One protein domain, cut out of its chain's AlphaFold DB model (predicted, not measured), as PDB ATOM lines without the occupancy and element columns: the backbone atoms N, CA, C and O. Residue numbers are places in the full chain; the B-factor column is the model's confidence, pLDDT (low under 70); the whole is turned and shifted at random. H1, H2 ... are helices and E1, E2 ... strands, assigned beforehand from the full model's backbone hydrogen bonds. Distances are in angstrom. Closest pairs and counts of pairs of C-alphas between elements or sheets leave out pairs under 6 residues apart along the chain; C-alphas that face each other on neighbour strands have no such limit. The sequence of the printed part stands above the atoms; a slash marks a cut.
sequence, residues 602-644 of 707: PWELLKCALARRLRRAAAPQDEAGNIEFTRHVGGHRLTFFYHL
ATOM      1  N   PRO A 602     -31.828  17.630  31.424       83.50
ATOM      2  CA  PRO A 602     -32.442  18.526  30.438       83.50
ATOM      3  C   PRO A 602     -32.114  20.004  30.693       83.50
ATOM      4  O   PRO A 602     -32.046  20.799  29.760       83.50
ATOM      5  N   TRP A 603     -31.872  20.378  31.953       78.88
ATOM      6  CA  TRP A 603     -31.542  21.751  32.325       78.88
ATOM      7  C   TRP A 603     -30.132  22.152  31.892       78.88
ATOM      8  O   TRP A 603     -29.931  23.235  31.348       78.88
ATOM      9  N   GLU A 604     -29.147  21.285  32.111       84.19
ATOM     10  CA  GLU A 604     -27.773  21.494  31.665       84.19
ATOM     11  C   GLU A 604     -27.688  21.466  30.136       84.19
ATOM     12  O   GLU A 604     -27.056  22.341  29.546       84.19
ATOM     13  N   LEU A 605     -28.432  20.564  29.489       81.94
ATOM     14  CA  LEU A 605     -28.560  20.538  28.035       81.94
ATOM     15  C   LEU A 605     -29.143  21.850  27.488       81.94
ATOM     16  O   LEU A 605     -28.594  22.412  26.540       81.94
ATOM     17  N   LEU A 606     -30.208  22.374  28.106       81.00
ATOM     18  CA  LEU A 606     -30.817  23.650  27.723       81.00
ATOM     19  C   LEU A 606     -29.847  24.826  27.910       81.00
ATOM     20  O   LEU A 606     -29.740  25.679  27.028       81.00
ATOM     21  N   LYS A 607     -29.116  24.869  29.031       81.69
ATOM     22  CA  LYS A 607     -28.096  25.899  29.287       81.69
ATOM     23  C   LYS A 607     -27.012  25.893  28.218       81.69
ATOM     24  O   LYS A 607     -26.705  26.946  27.662       81.69
ATOM     25  N   CYS A 608     -26.462  24.721  27.909       77.56
ATOM     26  CA  CYS A 608     -25.437  24.578  26.882       77.56
ATOM     27  C   CYS A 608     -26.000  24.913  25.493       77.56
ATOM     28  O   CYS A 608     -25.368  25.647  24.739       77.56
ATOM     29  N   ALA A 609     -27.225  24.485  25.169       73.88
ATOM     30  CA  ALA A 609     -27.889  24.840  23.912       73.88
ATOM     31  C   ALA A 609     -28.083  26.359  23.760       73.88
ATOM     32  O   ALA A 609     -27.851  26.910  22.681       73.88
ATOM     33  N   LEU A 610     -28.442  27.057  24.841       78.75
ATOM     34  CA  LEU A 610     -28.540  28.514  24.848       78.75
ATOM     35  C   LEU A 610     -27.164  29.176  24.689       78.75
ATOM     36  O   LEU A 610     -27.029  30.111  23.901       78.75
ATOM     37  N   ALA A 611     -26.134  28.678  25.379       74.94
ATOM     38  CA  ALA A 611     -24.767  29.183  25.254       74.94
ATOM     39  C   ALA A 611     -24.227  29.040  23.820       74.94
ATOM     40  O   ALA A 611     -23.669  29.999  23.283       74.94
ATOM     41  N   ARG A 612     -24.477  27.898  23.164       81.56
ATOM     42  CA  ARG A 612     -24.168  27.675  21.740       81.56
ATOM     43  C   ARG A 612     -24.889  28.672  20.844       81.56
ATOM     44  O   ARG A 612     -24.261  29.330  20.020       81.56
ATOM     45  N   ARG A 613     -26.204  28.839  21.040       78.56
ATOM     46  CA  ARG A 613     -27.022  29.775  20.253       78.56
ATOM     47  C   ARG A 613     -26.540  31.220  20.384       78.56
ATOM     48  O   ARG A 613     -26.606  31.972  19.418       78.56
ATOM     49  N   LEU A 614     -26.039  31.597  21.558       79.88
ATOM     50  CA  LEU A 614     -25.467  32.916  21.828       79.88
ATOM     51  C   LEU A 614     -23.990  33.043  21.406       79.88
ATOM     52  O   LEU A 614     -23.380  34.065  21.711       79.88
ATOM     53  N   ARG A 615     -23.409  32.033  20.735       78.81
ATOM     54  CA  ARG A 615     -21.983  31.954  20.356       78.81
ATOM     55  C   ARG A 615     -21.022  32.150  21.540       78.81
ATOM     56  O   ARG A 615     -19.950  32.722  21.393       78.81
ATOM     57  N   ARG A 616     -21.429  31.695  22.731       75.50
ATOM     58  CA  ARG A 616     -20.646  31.749  23.981       75.50
ATOM     59  C   ARG A 616     -20.053  30.398  24.385       75.50
ATOM     60  O   ARG A 616     -19.339  30.339  25.380       75.50
ATOM     61  N   ALA A 617     -20.378  29.324  23.668       74.75
ATOM     62  CA  ALA A 617     -19.805  28.002  23.903       74.75
ATOM     63  C   ALA A 617     -18.462  27.873  23.167       74.75
ATOM     64  O   ALA A 617     -18.391  28.171  21.977       74.75
ATOM     65  N   ALA A 618     -17.423  27.442  23.882       71.06
ATOM     66  CA  ALA A 618     -16.121  27.095  23.317       71.06
ATOM     67  C   ALA A 618     -15.998  25.573  23.168       71.06
ATOM     68  O   ALA A 618     -16.718  24.829  23.839       71.06
ATOM     69  N   ALA A 619     -15.078  25.110  22.321       65.94
ATOM     70  CA  ALA A 619     -14.859  23.684  22.125       65.94
ATOM     71  C   ALA A 619     -14.459  22.977  23.437       65.94
ATOM     72  O   ALA A 619     -13.607  23.496  24.164       65.94
ATOM     73  N   PRO A 620     -15.048  21.809  23.761       65.62
ATOM     74  CA  PRO A 620     -16.010  21.042  22.962       65.62
ATOM     75  C   PRO A 620     -17.480  21.249  23.381       65.62
ATOM     76  O   PRO A 620     -18.355  20.492  22.976       65.62
ATOM     77  N   GLN A 621     -17.807  22.254  24.202       72.06
ATOM     78  CA  GLN A 621     -19.203  22.562  24.558       72.06
ATOM     79  C   GLN A 621     -20.019  23.114  23.376       72.06
ATOM     80  O   GLN A 621     -21.234  23.274  23.479       72.06
ATOM     81  N   ASP A 622     -19.370  23.423  22.258       73.88
ATOM     82  CA  ASP A 622     -19.976  23.823  20.992       73.88
ATOM     83  C   ASP A 622     -20.690  22.665  20.273       73.88
ATOM     84  O   ASP A 622     -21.726  22.890  19.646       73.88
ATOM     85  N   GLU A 623     -20.223  21.428  20.442       83.19
ATOM     86  CA  GLU A 623     -20.863  20.226  19.902       83.19
ATOM     87  C   GLU A 623     -22.194  19.944  20.611       83.19
ATOM     88  O   GLU A 623     -22.281  20.022  21.839       83.19
ATOM     89  N   ALA A 624     -23.250  19.623  19.856       82.25
ATOM     90  CA  ALA A 624     -24.543  19.239  20.424       82.25
ATOM     91  C   ALA A 624     -24.399  17.995  21.324       82.25
ATOM     92  O   ALA A 624     -23.534  17.162  21.107       82.25
ATOM     93  N   GLY A 625     -25.203  17.902  22.386       86.44
ATOM     94  CA  GLY A 625     -25.105  16.800  23.354       86.44
ATOM     95  C   GLY A 625     -24.051  16.994  24.451       86.44
ATOM     96  O   GLY A 625     -24.253  16.484  25.550       86.44
ATOM     97  N   ASN A 626     -23.001  17.800  24.237       91.31
ATOM     98  CA  ASN A 626     -21.980  18.049  25.264       91.31
ATOM     99  C   ASN A 626     -22.516  18.910  26.422       91.31
ATOM    100  O   ASN A 626     -23.099  19.977  26.218       91.31
ATOM    101  N   ILE A 627     -22.334  18.456  27.655       90.31
ATOM    102  CA  ILE A 627     -22.747  19.167  28.863       90.31
ATOM    103  C   ILE A 627     -21.686  19.043  29.952       90.31
ATOM    104  O   ILE A 627     -20.994  18.033  30.068       90.31
ATOM    105  N   GLU A 628     -21.638  20.052  30.814       89.12
ATOM    106  CA  GLU A 628     -20.951  19.979  32.097       89.12
ATOM    107  C   GLU A 628     -21.956  20.115  33.229       89.12
ATOM    108  O   GLU A 628     -22.884  20.929  33.189       89.12
ATOM    109  N   PHE A 629     -21.762  19.321  34.273       87.12
ATOM    110  CA  PHE A 629     -22.562  19.415  35.481       87.12
ATOM    111  C   PHE A 629     -21.698  19.180  36.709       87.12
ATOM    112  O   PHE A 629     -20.666  18.516  36.662       87.12
ATOM    113  N   THR A 630     -22.136  19.721  37.843       86.94
ATOM    114  CA  THR A 630     -21.386  19.616  39.097       86.94
ATOM    115  C   THR A 630     -22.176  18.874  40.161       86.94
ATOM    116  O   THR A 630     -23.401  19.001  40.226       86.94
ATOM    117  N   ARG A 631     -21.485  18.120  41.015       81.81
ATOM    118  CA  ARG A 631     -22.052  17.393  42.155       81.81
ATOM    119  C   ARG A 631     -21.223  17.668  43.404       81.81
ATOM    120  O   ARG A 631     -20.006  17.742  43.319       81.81
ATOM    121  N   HIS A 632     -21.883  17.765  44.553       83.38
ATOM    122  CA  HIS A 632     -21.205  17.843  45.845       83.38
ATOM    123  C   HIS A 632     -21.098  16.440  46.448       83.38
ATOM    124  O   HIS A 632     -22.112  15.753  46.581       83.38
ATOM    125  N   VAL A 633     -19.881  16.000  46.763       77.88
ATOM    126  CA  VAL A 633     -19.584  14.694  47.368       77.88
ATOM    127  C   VAL A 633     -18.578  14.921  48.490       77.88
ATOM    128  O   VAL A 633     -17.512  15.476  48.241       77.88
ATOM    129  N   GLY A 634     -18.930  14.549  49.724       66.81
ATOM    130  CA  GLY A 634     -18.039  14.705  50.882       66.81
ATOM    131  C   GLY A 634     -17.579  16.149  51.133       66.81
ATOM    132  O   GLY A 634     -16.446  16.360  51.528       66.81
ATOM    133  N   GLY A 635     -18.416  17.149  50.831       71.69
ATOM    134  CA  GLY A 635     -18.053  18.573  50.947       71.69
ATOM    135  C   GLY A 635     -17.276  19.149  49.754       71.69
ATOM    136  O   GLY A 635     -17.147  20.366  49.651       71.69
ATOM    137  N   HIS A 636     -16.840  18.322  48.800       77.94
ATOM    138  CA  HIS A 636     -16.119  18.763  47.603       77.94
ATOM    139  C   HIS A 636     -17.038  18.884  46.387       77.94
ATOM    140  O   HIS A 636     -17.940  18.068  46.177       77.94
ATOM    141  N   ARG A 637     -16.797  19.899  45.551       85.50
ATOM    142  CA  ARG A 637     -17.512  20.107  44.288       85.50
ATOM    143  C   ARG A 637     -16.771  19.406  43.147       85.50
ATOM    144  O   ARG A 637     -15.716  19.859  42.723       85.50
ATOM    145  N   LEU A 638     -17.365  18.334  42.636       87.12
ATOM    146  CA  LEU A 638     -16.873  17.551  41.505       87.12
ATOM    147  C   LEU A 638     -17.562  17.997  40.212       87.12
ATOM    148  O   LEU A 638     -18.791  18.106  40.180       87.12
ATOM    149  N   THR A 639     -16.792  18.225  39.149       88.94
ATOM    150  CA  THR A 639     -17.301  18.604  37.820       88.94
ATOM    151  C   THR A 639     -17.172  17.428  36.867       88.94
ATOM    152  O   THR A 639     -16.099  16.843  36.740       88.94
ATOM    153  N   PHE A 640     -18.270  17.100  36.196       90.44
ATOM    154  CA  PHE A 640     -18.380  16.007  35.244       90.44
ATOM    155  C   PHE A 640     -18.707  16.557  33.863       90.44
ATOM    156  O   PHE A 640     -19.580  17.418  33.724       90.44
ATOM    157  N   PHE A 641     -18.054  15.992  32.859       92.69
ATOM    158  CA  PHE A 641     -18.366  16.193  31.454       92.69
ATOM    159  C   PHE A 641     -19.138  14.983  30.923       92.69
ATOM    160  O   PHE A 641     -18.742  13.850  31.206       92.69
ATOM    161  N   TYR A 642     -20.202  15.217  30.148       92.94
ATOM    162  CA  TYR A 642     -20.903  14.187  29.377       92.94
ATOM    163  C   TYR A 642     -21.210  14.653  27.956       92.94
ATOM    164  O   TYR A 642     -21.727  15.750  27.771       92.94
ATOM    165  N   HIS A 643     -21.051  13.757  26.989       95.00
ATOM    166  CA  HIS A 643     -21.767  13.791  25.718       95.00
ATOM    167  C   HIS A 643     -23.067  12.973  25.823       95.00
ATOM    168  O   HIS A 643     -23.036  11.776  26.121       95.00
ATOM    169  N   LEU A 644     -24.220  13.619  25.632       94.31
ATOM    170  CA  LEU A 644     -25.539  12.982  25.629       94.31
ATOM    171  C   LEU A 644     -25.951  12.576  24.217       94.31
ATOM    172  O   LEU A 644     -25.930  13.406  23.317       94.31
TER     173      LEU A 644
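What this domain is: This is residues 602 to 644 of the 707 residues of the protein "Methyltransf_12 domain-containing protein" of Paraburkholderia solisilvae (UniProt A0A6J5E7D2). A long hairpin of two strands, E1 and E2, has one short helix, H1, packed near the E1 side of one end, while at its other end the tip, residues 632 to 637, sticks out free. A loop, residues 614 to 625, leads from the helix to the hairpin. The printed part has 43 residues, with one named helix and two named strands in the order H1, E1, E2; the sheet's order is E1 - E2, antiparallel, and the class is mixed, helices and strands. It is only just loose, close to compact, with a radius of gyration of the C-alphas of 11.3 A, and only just elongated, spanning 35 by 18 by 17 A.

How they stand to each other: Start with H1, residues 602 to 613, where every O i to N i+4 pair is within hydrogen-bond range. Look next at E1, residues 626 to 633: its closest C-alphas to H1 are those of Leu 605 and Ile 627, 6.0 A apart. E2, residues 636 to 643, is apart from H1. E1 and E2 form a hairpin, antiparallel at 156 degrees between their directions. Check N 629 and O 640, 2.9 A apart, and N 638 and O 631, 2.8 A apart, both within hydrogen-bond range.

Where its parts are: Find C-alpha 602 at (-32.442, 18.526, 30.438); from there H1 runs 16.1 A to C-alpha 613. E1 begins at C-alpha 626, (-21.980, 18.049, 25.264), and runs 22.5 A to C-alpha 633. E2 runs 23.1 A from C-alpha 636 to C-alpha 643 at (-21.767, 13.791, 25.718).

The domain as a whole: The two C-alphas farthest apart are those of Arg 613 and Gly 634, 35.3 A. The link from H1 to E1 is long, with 12 residues, and that from E1 to E2 is tight. The printed part has no cut; its mean pLDDT is 81.3, and residues 619, 620 and 634 are under 70.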